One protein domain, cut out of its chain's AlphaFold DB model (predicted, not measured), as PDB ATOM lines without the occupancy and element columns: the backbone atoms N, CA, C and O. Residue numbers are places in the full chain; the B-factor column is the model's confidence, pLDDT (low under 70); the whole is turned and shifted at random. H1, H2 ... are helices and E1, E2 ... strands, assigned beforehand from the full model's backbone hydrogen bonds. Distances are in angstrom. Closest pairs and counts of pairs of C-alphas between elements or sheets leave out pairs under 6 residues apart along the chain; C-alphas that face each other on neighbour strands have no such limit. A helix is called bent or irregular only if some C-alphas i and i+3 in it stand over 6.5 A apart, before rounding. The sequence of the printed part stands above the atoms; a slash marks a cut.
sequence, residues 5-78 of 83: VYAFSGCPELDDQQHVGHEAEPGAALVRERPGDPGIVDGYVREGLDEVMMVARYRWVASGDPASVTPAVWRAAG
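Overview. This is residues 5 to 78 of the 83 residues of an uncharacterized protein of Streptomyces antimycoticus (UniProt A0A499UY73). Picture one strongly twisted sheet of five strands, curled like part of a barrel but left open between its edge strands E2 and E3, with a single helix, H1, packed along one face over E4 and, only just, E5. The long strands E4 and E5 lie in the middle and both bend; the hairpin of E1 and E2 is on one side of them and the short E3 is on the other. The printed part has 74 residues, with five named strands followed by one named helix, in the order E1, E2, E3, E4, E5, H1. The sheet runs E2, E1, E5, E4, E3 and is mixed, with E1 and E5 its parallel pair; the class is mixed, helices and strands. The whole is compact, with a radius of gyration of the C-alphas of 11.9 A and spans of 34 by 28 by 20 A.

Along the chain. Begin in the sheet with its two longest strands. Find C-alpha 41 at (112.905, 199.723, 184.638); from there E4 runs through residues 41 to 50, 25.3 A from first to last C-alpha, and bends by 64 degrees at residue 47. E5 comes back through residues 55 to 64, 25.9 A long, and bends by 63 degrees at residue 61. Look for E3 in residues 29 to 33, 14.0 A long. On the other side of E5, E1 takes residues 5 to 11, beginning at C-alpha 5, (96.702, 191.194, 191.047), and is 17.2 A long; E2 takes residues 14 to 20 and is 17.9 A long. H1 takes residues 66 to 76, 15.1 A long, and ends at C-alpha 76, (104.229, 196.863, 171.774). H1 is neither bent nor irregular, but only just: C-alphas 68 and 71 are 6.2 A apart.

Arrangement. Start between E4 and E5, a hairpin with antiparallel strands at 158 degrees, where you find N 59 and O 45 2.8 A apart and N 43 and O 62 also 2.8 A apart. E3 and E4 form another hairpin, antiparallel at 138 degrees, with N 42 and O 32 at 2.8 A. E3, E4 and E5 are a meander, each strand the antiparallel neighbour of the one before. Beside E5, E1 runs parallel to it at 38 degrees; N 7 and O 56 are 2.8 A apart, and the C-alphas of Phe 8 and Tyr 58, which face each other, are 4.8 A apart. E1 and E2 form a hairpin, antiparallel at 162 degrees, with N 6 and O 18 at 2.8 A. The edge strands E2 and E3 are apart, and so are E1 and E3. Now look at H1, which is on the sheet at a height over the sheet of 7.6 A, in two layers, a helix on one face of a sheet. It lies over E4 and only just over E5, where 3 of its C-alphas fall, and it runs along the strands, at 25 degrees to E4 on the local plane. The closest C-alphas of H1 and E4 are those of Val 73 and Gly 43, 5.8 A apart; those of H1 and E5 are Val 69 and Ala 62, 6.1 A apart. In the backbone of H1, 5 of 7 O i to N i+4 pairs are within hydrogen-bond range.

Size, cuts and confidence. The two C-alphas farthest apart are those of Val 52 and Asp 65, 34.8 A. The printed part runs from residue 5 to residue 78 without a cut. The links E1 to E2, E4 to E5 and E5 to H1 are tight, those from E2 to E3 and from E3 to E4 are short, and none is long. The mean pLDDT of the printed part is 91.1, and one printed residue, Glu 23, is under 70.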
ATOM      1  N   VAL A   5      95.399 191.857 191.030       92.94
ATOM      2  CA  VAL A   5      96.702 191.194 191.047       92.94
ATOM      3  C   VAL A   5      97.307 191.299 189.657       92.94
ATOM      4  O   VAL A   5      96.704 190.882 188.668       92.94
ATOM      5  N   TYR A   6      98.495 191.879 189.566       94.50
ATOM      6  CA  TYR A   6      99.250 191.959 188.322       94.50
ATOM      7  C   TYR A   6     100.220 190.788 188.304       94.50
ATOM      8  O   TYR A   6     101.076 190.696 189.178       94.50
ATOM      9  N   ALA A   7     100.057 189.884 187.345       94.94
ATOM     10  CA  ALA A   7     100.941 188.748 187.141       94.94
ATOM     11  C   ALA A   7     101.903 189.063 185.997       94.94
ATOM     12  O   ALA A   7     101.464 189.263 184.863       94.94
ATOM     13  N   PHE A   8     103.195 189.111 186.301       95.31
ATOM     14  CA  PHE A   8     104.250 189.450 185.355       95.31
ATOM     15  C   PHE A   8     104.973 188.190 184.911       95.31
ATOM     16  O   PHE A   8     105.273 187.318 185.725       95.31
ATOM     17  N   SER A   9     105.246 188.095 183.613       94.62
ATOM     18  CA  SER A   9     105.939 186.942 183.049       94.62
ATOM     19  C   SER A   9     106.877 187.310 181.908       94.62
ATOM     20  O   SER A   9     106.676 188.301 181.189       94.62
ATOM     21  N   GLY A  10     107.892 186.471 181.720       91.69
ATOM     22  CA  GLY A  10     108.798 186.516 180.575       91.69
ATOM     23  C   GLY A  10     109.938 187.520 180.718       91.69
ATOM     24  O   GLY A  10     110.709 187.675 179.769       91.69
ATOM     25  N   CYS A  11     110.066 188.189 181.867       89.19
ATOM     26  CA  CYS A  11     111.272 188.948 182.173       89.19
ATOM     27  C   CYS A  11     112.364 187.951 182.580       89.19
ATOM     28  O   CYS A  11     112.136 187.136 183.479       89.19
ATOM     29  N   PRO A  12     113.556 187.987 181.955       82.12
ATOM     30  CA  PRO A  12     114.675 187.184 182.416       82.12
ATOM     31  C   PRO A  12     114.902 187.442 183.907       82.12
ATOM     32  O   PRO A  12     114.957 188.597 184.325       82.12
ATOM     33  N   GLU A  13     114.999 186.361 184.682       81.75
ATOM     34  CA  GLU A  13     115.314 186.385 186.117       81.75
ATOM     35  C   GLU A  13     114.191 186.897 187.040       81.75
ATOM     36  O   GLU A  13     114.367 186.864 188.259       81.75
ATOM     37  N   LEU A  14     113.029 187.307 186.507       80.06
ATOM     38  CA  LEU A  14     111.954 187.878 187.322       80.06
ATOM     39  C   LEU A  14     110.549 187.586 186.772       80.06
ATOM     40  O   LEU A  14     109.968 188.389 186.046       80.06
ATOM     41  N   ASP A  15     109.969 186.476 187.217       88.25
ATOM     42  CA  ASP A  15     108.526 186.245 187.143       88.25
ATOM     43  C   ASP A  15     107.937 186.450 188.545       88.25
ATOM     44  O   ASP A  15     108.370 185.814 189.511       88.25
ATOM     45  N   ASP A  16     106.970 187.354 188.681       91.62
ATOM     46  CA  ASP A  16     106.407 187.721 189.980       91.62
ATOM     47  C   ASP A  16     104.957 188.223 189.882       91.62
ATOM     48  O   ASP A  16     104.329 188.259 188.819       91.62
ATOM     49  N   GLN A  17     104.390 188.565 191.040       91.00
ATOM     50  CA  GLN A  17     103.040 189.098 191.152       91.00
ATOM     51  C   GLN A  17     103.020 190.300 192.090       91.00
ATOM     52  O   GLN A  17     103.678 190.303 193.130       91.00
ATOM     53  N   GLN A  18     102.211 191.300 191.752       89.44
ATOM     54  CA  GLN A  18     102.009 192.483 192.580       89.44
ATOM     55  C   GLN A  18     100.528 192.690 192.868       89.44
ATOM     56  O   GLN A  18      99.703 192.742 191.958       89.44
ATOM     57  N   HIS A  19     100.195 192.867 194.144       87.00
ATOM     58  CA  HIS A  19      98.859 193.275 194.558       87.00
ATOM     59  C   HIS A  19      98.747 194.792 194.447       87.00
ATOM     60  O   HIS A  19      99.474 195.532 195.114       87.00
ATOM     61  N   VAL A  20      97.833 195.257 193.606       83.88
ATOM     62  CA  VAL A  20      97.573 196.676 193.392       83.88
ATOM     63  C   VAL A  20      96.274 197.026 194.096       83.88
ATOM     64  O   VAL A  20      95.207 196.488 193.809       83.88
ATOM     65  N   GLY A  21      96.364 197.956 195.046       76.62
ATOM     66  CA  GLY A  21      95.229 198.407 195.850       76.62
ATOM     67  C   GLY A  21      94.187 199.230 195.088       76.62
ATOM     68  O   GLY A  21      93.361 199.876 195.721       76.62
ATOM     69  N   HIS A  22      94.267 199.279 193.762       71.44
ATOM     70  CA  HIS A  22      93.480 200.178 192.939       71.44
ATOM     71  C   HIS A  22      92.240 199.477 192.394       71.44
ATOM     72  O   HIS A  22      92.306 198.312 192.023       71.44
ATOM     73  N   GLU A  23      91.124 200.199 192.343       67.50
ATOM     74  CA  GLU A  23      89.844 199.664 191.870       67.50
ATOM     75  C   GLU A  23      89.645 199.868 190.361       67.50
ATOM     76  O   GLU A  23      88.819 199.184 189.760       67.50
ATOM     77  N   ALA A  24      90.395 200.783 189.732       76.75
ATOM     78  CA  ALA A  24      90.293 200.991 188.290       76.75
ATOM     79  C   ALA A  24      90.881 199.812 187.506       76.75
ATOM     80  O   ALA A  24      91.803 199.138 187.968       76.75
ATOM     81  N   GLU A  25      90.343 199.588 186.305       83.25
ATOM     82  CA  GLU A  25      90.823 198.545 185.402       83.25
ATOM     83  C   GLU A  25      92.334 198.719 185.110       83.25
ATOM     84  O   GLU A  25      92.788 199.842 184.862       83.25
ATOM     85  N   PRO A  26      93.128 197.635 185.111       90.31
ATOM     86  CA  PRO A  26      94.564 197.686 184.861       90.31
ATOM     87  C   PRO A  26      94.880 198.230 183.466       90.31
ATOM     88  O   PRO A  26      94.286 197.801 182.482       90.31
ATOM     89  N   GLY A  27      95.846 199.140 183.343       90.88
ATOM     90  CA  GLY A  27      96.210 199.733 182.051       90.88
ATOM     91  C   GLY A  27      96.739 198.713 181.031       90.88
ATOM     92  O   GLY A  27      97.257 197.656 181.391       90.88
ATOM     93  N   ALA A  28      96.667 199.046 179.739       92.75
ATOM     94  CA  ALA A  28      97.167 198.188 178.653       92.75
ATOM     95  C   ALA A  28      98.697 197.978 178.674       92.75
ATOM     96  O   ALA A  28      99.210 197.042 178.065       92.75
ATOM     97  N   ALA A  29      99.424 198.843 179.375       93.56
ATOM     98  CA  ALA A  29     100.870 198.820 179.512       93.56
ATOM     99  C   ALA A  29     101.279 199.401 180.865       93.56
ATOM    100  O   ALA A  29     100.557 200.222 181.436       93.56
ATOM    101  N   LEU A  30     102.453 199.003 181.347       92.81
ATOM    102  CA  LEU A  30     103.081 199.602 182.519       92.81
ATOM    103  C   LEU A  30     104.603 199.537 182.424       92.81
ATOM    104  O   LEU A  30     105.176 198.698 181.726       92.81
ATOM    105  N   VAL A  31     105.241 200.422 183.179       94.00
ATOM    106  CA  VAL A  31     106.682 200.443 183.421       94.00
ATOM    107  C   VAL A  31     106.869 200.423 184.933       94.00
ATOM    108  O   VAL A  31     106.215 201.199 185.635       94.00
ATOM    109  N   ARG A  32     107.726 199.536 185.439       92.25
ATOM    110  CA  ARG A  32     108.037 199.442 186.874       92.25
ATOM    111  C   ARG A  32     109.542 199.416 187.097       92.25
ATOM    112  O   ARG A  32     110.270 198.901 186.258       92.25
ATOM    113  N   GLU A  33     109.998 199.949 188.220       92.88
ATOM    114  CA  GLU A  33     111.405 199.851 188.615       92.88
ATOM    115  C   GLU A  33     111.767 198.400 188.944       92.88
ATOM    116  O   GLU A  33     110.983 197.682 189.575       92.88
ATOM    117  N   ARG A  34     112.940 197.962 188.482       89.62
ATOM    118  CA  ARG A  34     113.432 196.612 188.730       89.62
ATOM    119  C   ARG A  34     113.880 196.492 190.193       89.62
ATOM    120  O   ARG A  34     114.706 197.288 190.648       89.62
ATOM    121  N   PRO A  35     113.394 195.490 190.944       85.81
ATOM    122  CA  PRO A  35     113.866 195.249 192.300       85.81
ATOM    123  C   PRO A  35     115.376 194.988 192.325       85.81
ATOM    124  O   PRO A  35     115.858 194.072 191.671       85.81
ATOM    125  N   GLY A  36     116.118 195.775 193.107       86.62
ATOM    126  CA  GLY A  36     117.565 195.597 193.284       86.62
ATOM    127  C   GLY A  36     118.454 196.358 192.295       86.62
ATOM    128  O   GLY A  36     119.641 196.490 192.580       86.62
ATOM    129  N   ASP A  37     117.891 196.941 191.230       88.62
ATOM    130  CA  ASP A  37     118.631 197.692 190.203       88.62
ATOM    131  C   ASP A  37     118.072 199.120 190.034       88.62
ATOM    132  O   ASP A  37     117.275 199.380 189.126       88.62
ATOM    133  N   PRO A  38     118.469 200.078 190.897       90.94
ATOM    134  CA  PRO A  38     117.939 201.438 190.860       90.94
ATOM    135  C   PRO A  38     118.151 202.123 189.509       90.94
ATOM    136  O   PRO A  38     119.254 202.124 188.957       90.94
ATOM    137  N   GLY A  39     117.093 202.752 188.995       90.44
ATOM    138  CA  GLY A  39     117.120 203.443 187.701       90.44
ATOM    139  C   GLY A  39     117.001 202.534 186.472       90.44
ATOM    140  O   GLY A  39     116.897 203.053 185.358       90.44
ATOM    141  N   ILE A  40     116.957 201.211 186.655       93.56
ATOM    142  CA  ILE A  40     116.546 200.264 185.618       93.56
ATOM    143  C   ILE A  40     115.057 199.986 185.780       93.56
ATOM    144  O   ILE A  40     114.566 199.705 186.874       93.56
ATOM    145  N   VAL A  41     114.325 200.057 184.674       95.38
ATOM    146  CA  VAL A  41     112.905 199.723 184.638       95.38
ATOM    147  C   VAL A  41     112.644 198.538 183.729       95.38
ATOM    148  O   VAL A  41     113.319 198.354 182.717       95.38
ATOM    149  N   ASP A  42     111.621 197.771 184.080       95.88
ATOM    150  CA  ASP A  42     111.044 196.711 183.271       95.88
ATOM    151  C   ASP A  42     109.704 197.178 182.696       95.88
ATOM    152  O   ASP A  42     108.830 197.702 183.397       95.88
ATOM    153  N   GLY A  43     109.551 196.975 181.396       96.25
ATOM    154  CA  GLY A  43     108.374 197.345 180.633       96.25
ATOM    155  C   GLY A  43     107.511 196.143 180.276       96.25
ATOM    156  O   GLY A  43     108.026 195.143 179.769       96.25
ATOM    157  N   TYR A  44     106.197 196.259 180.477       96.56
ATOM    158  CA  TYR A  44     105.250 195.173 180.231       96.56
ATOM    159  C   TYR A  44     104.001 195.636 179.485       96.56
ATOM    160  O   TYR A  44     103.535 196.766 179.646       96.56
ATOM    161  N   VAL A  45     103.412 194.716 178.720       96.50
ATOM    162  CA  VAL A  45     102.118 194.892 178.045       96.50
ATOM    163  C   VAL A  45     101.095 193.906 178.581       96.50
ATOM    164  O   VAL A  45     101.424 192.754 178.858       96.50
ATOM    165  N   ARG A  46      99.849 194.355 178.734       94.81
ATOM    166  CA  ARG A  46      98.742 193.511 179.185       94.81
ATOM    167  C   ARG A  46      98.364 192.548 178.064       94.81
ATOM    168  O   ARG A  46      97.984 192.983 176.981       94.81
ATOM    169  N   GLU A  47      98.439 191.253 178.330       94.75
ATOM    170  CA  GLU A  47      98.055 190.202 177.376       94.75
ATOM    171  C   GLU A  47      96.716 189.541 177.723       94.75
ATOM    172  O   GLU A  47      96.093 188.911 176.871       94.75
ATOM    173  N   GLY A  48      96.248 189.706 178.961       93.12
ATOM    174  CA  GLY A  48      94.973 189.159 179.396       93.12
ATOM    175  C   GLY A  48      94.443 189.839 180.649       93.12
ATOM    176  O   GLY A  48      95.209 190.330 181.479       93.12
ATOM    177  N   LEU A  49      93.121 189.836 180.776       93.75
ATOM    178  CA  LEU A  49      92.394 190.328 181.936       93.75
ATOM    179  C   LEU A  49      91.383 189.261 182.365       93.75
ATOM    180  O   LEU A  49      90.598 188.787 181.548       93.75
ATOM    181  N   ASP A  50      91.435 188.871 183.631       93.06
ATOM    182  CA  ASP A  50      90.443 188.025 184.284       93.06
ATOM    183  C   ASP A  50      89.711 188.881 185.320       93.06
ATOM    184  O   ASP A  50      90.200 189.096 186.428       93.06
ATOM    185  N   GLU A  51      88.562 189.427 184.929       90.38
ATOM    186  CA  GLU A  51      87.765 190.336 185.762       90.38
ATOM    187  C   GLU A  51      87.077 189.623 186.930       90.38
ATOM    188  O   GLU A  51      86.777 190.246 187.945       90.38
ATOM    189  N   VAL A  52      86.848 188.311 186.815       89.81
ATOM    190  CA  VAL A  52      86.239 187.518 187.891       89.81
ATOM    191  C   VAL A  52      87.256 187.300 189.006       89.81
ATOM    192  O   VAL A  52      86.942 187.481 190.182       89.81
ATOM    193  N   MET A  53      88.485 186.942 188.631       90.44
ATOM    194  CA  MET A  53      89.585 186.721 189.571       90.44
ATOM    195  C   MET A  53      90.329 188.011 189.939       90.44
ATOM    196  O   MET A  53      91.193 187.976 190.811       90.44
ATOM    197  N   MET A  54      90.006 189.135 189.290       91.81
ATOM    198  CA  MET A  54      90.719 190.410 189.404       91.81
ATOM    199  C   MET A  54      92.223 190.255 189.114       91.81
ATOM    200  O   MET A  54      93.070 190.763 189.850       91.81
ATOM    201  N   VAL A  55      92.576 189.550 188.031       93.38
ATOM    202  CA  VAL A  55      93.973 189.327 187.613       93.38
ATOM    203  C   VAL A  55      94.247 189.956 186.250       93.38
ATOM    204  O   VAL A  55      93.586 189.630 185.266       93.38
ATOM    205  N   ALA A  56      95.276 190.797 186.158       95.19
ATOM    206  CA  ALA A  56      95.833 191.247 184.885       95.19
ATOM    207  C   ALA A  56      97.158 190.538 184.609       95.19
ATOM    208  O   ALA A  56      98.077 190.572 185.427       95.19
ATOM    209  N   ARG A  57      97.255 189.894 183.443       95.94
ATOM    210  CA  ARG A  57      98.475 189.228 182.979       95.94
ATOM    211  C   ARG A  57      99.271 190.184 182.106       95.94
ATOM    212  O   ARG A  57      98.741 190.742 181.142       95.94
ATOM    213  N   TYR A  58     100.534 190.351 182.458       96.50
ATOM    214  CA  TYR A  58     101.477 191.253 181.828       96.50
ATOM    215  C   TYR A  58     102.666 190.463 181.289       96.50
ATOM    216  O   TYR A  58     103.336 189.730 182.017       96.50
ATOM    217  N   ARG A  59     102.945 190.654 180.001       96.31
ATOM    218  CA  ARG A  59     104.089 190.068 179.310       96.31
ATOM    219  C   ARG A  59     105.201 191.093 179.196       96.31
ATOM    220  O   ARG A  59     104.963 192.229 178.778       96.31
ATOM    221  N   TRP A  60     106.410 190.680 179.541       96.62
ATOM    222  CA  TRP A  60     107.598 191.513 179.431       96.62
ATOM    223  C   TRP A  60     107.905 191.909 177.977       96.62
ATOM    224  O   TRP A  60     107.664 191.149 177.031       96.62
ATOM    225  N   VAL A  61     108.434 193.122 177.808       96.25
ATOM    226  CA  VAL A  61     108.846 193.687 176.514       96.25
ATOM    227  C   VAL A  61     110.331 194.027 176.496       96.25
ATOM    228  O   VAL A  61     111.022 193.643 175.555       96.25
ATOM    229  N   ALA A  62     110.799 194.800 177.477       95.69
ATOM    230  CA  ALA A  62     112.167 195.304 177.521       95.69
ATOM    231  C   ALA A  62     112.548 195.768 178.932       95.69
ATOM    232  O   ALA A  62     111.675 196.093 179.739       95.69
ATOM    233  N   SER A  63     113.854 195.872 179.171       95.44
ATOM    234  CA  SER A  63     114.440 196.433 180.390       95.44
ATOM    235  C   SER A  63     115.516 197.453 180.041       95.44
ATOM    236  O   SER A  63     116.164 197.333 178.999       95.44
ATOM    237  N   GLY A  64     115.727 198.441 180.904       95.00
ATOM    238  CA  GLY A  64     116.772 199.445 180.715       95.00
ATOM    239  C   GLY A  64     116.374 200.802 181.268       95.00
ATOM    240  O   GLY A  64     115.620 200.890 182.236       95.00
ATOM    241  N   ASP A  65     116.880 201.865 180.648       95.25
ATOM    242  CA  ASP A  65     116.521 203.220 181.045       95.25
ATOM    243  C   ASP A  65     115.044 203.543 180.700       95.25
ATOM    244  O   ASP A  65     114.516 203.069 179.682       95.25
ATOM    245  N   PRO A  66     114.355 204.372 181.507       94.44
ATOM    246  CA  PRO A  66     112.950 204.702 181.270       94.44
ATOM    247  C   PRO A  66     112.661 205.367 179.921       94.44
ATOM    248  O   PRO A  66     111.579 205.160 179.363       94.44
ATOM    249  N   ALA A  67     113.598 206.158 179.390       94.31
ATOM    250  CA  ALA A  67     113.413 206.899 178.145       94.31
ATOM    251  C   ALA A  67     113.407 205.970 176.920       94.31
ATOM    252  O   ALA A  67     112.694 206.235 175.952       94.31
ATOM    253  N   SER A  68     114.138 204.859 176.989       94.44
ATOM    254  CA  SER A  68     114.190 203.814 175.968       94.44
ATOM    255  C   SER A  68     113.063 202.788 176.129       94.44
ATOM    256  O   SER A  68     112.456 202.369 175.139       94.44
ATOM    257  N   VAL A  69     112.740 202.398 177.367       95.69
ATOM    258  CA  VAL A  69     111.743 201.348 177.648       95.69
ATOM    259  C   VAL A  69     110.319 201.834 177.384       95.69
ATOM    260  O   VAL A  69     109.553 201.151 176.705       95.69
ATOM    261  N   THR A  70     109.961 203.029 177.854       93.12
ATOM    262  CA  THR A  70     108.601 203.580 177.716       93.12
ATOM    263  C   THR A  70     108.084 203.561 176.267       93.12
ATOM    264  O   THR A  70     107.025 202.973 176.022       93.12
ATOM    265  N   PRO A  71     108.793 204.115 175.262       93.38
ATOM    266  CA  PRO A  71     108.318 204.080 173.879       93.38
ATOM    267  C   PRO A  71     108.272 202.663 173.287       93.38
ATOM    268  O   PRO A  71     107.421 202.392 172.436       93.38
ATOM    269  N   ALA A  72     109.149 201.748 173.714       94.12
ATOM    270  CA  ALA A  72     109.116 200.356 173.266       94.12
ATOM    271  C   ALA A  72     107.854 199.633 173.762       94.12
ATOM    272  O   ALA A  72     107.190 198.947 172.982       94.12
ATOM    273  N   VAL A  73     107.486 199.846 175.027       94.94
ATOM    274  CA  VAL A  73     106.279 199.277 175.638       94.94
ATOM    275  C   VAL A  73     105.015 199.807 174.968       94.94
ATOM    276  O   VAL A  73     104.160 199.015 174.582       94.94
ATOM    277  N   TRP A  74     104.902 201.124 174.762       91.75
ATOM    278  CA  TRP A  74     103.716 201.703 174.117       91.75
ATOM    279  C   TRP A  74     103.536 201.210 172.684       91.75
ATOM    280  O   TRP A  74     102.426 200.844 172.295       91.75
ATOM    281  N   ARG A  75     104.638 201.096 171.929       91.69
ATOM    282  CA  ARG A  75     104.615 200.498 170.590       91.69
ATOM    283  C   ARG A  75     104.149 199.041 170.636       91.69
ATOM    284  O   ARG A  75     103.339 198.641 169.806       91.69
ATOM    285  N   ALA A  76     104.634 198.258 171.600       91.88
ATOM    286  CA  ALA A  76     104.229 196.863 171.774       91.88
ATOM    287  C   ALA A  76     102.760 196.716 172.212       91.88
ATOM    288  O   ALA A  76     102.117 195.736 171.847       91.88
ATOM    289  N   ALA A  77     102.217 197.696 172.939       89.69
ATOM    290  CA  ALA A  77     100.807 197.756 173.322       89.69
ATOM    291  C   ALA A  77      99.876 198.143 172.155       89.69
ATOM    292  O   ALA A  77      98.660 198.184 172.332       89.69
ATOM    293  N   GLY A  78     100.425 198.467 170.977       85.31
ATOM    294  CA  GLY A  78      99.654 198.972 169.839       85.31
ATOM    295  C   GLY A  78      99.152 200.407 170.023       85.31
ATOM    296  O   GLY A  78      98.327 200.868 169.236       85.31
TER     297      GLY A  78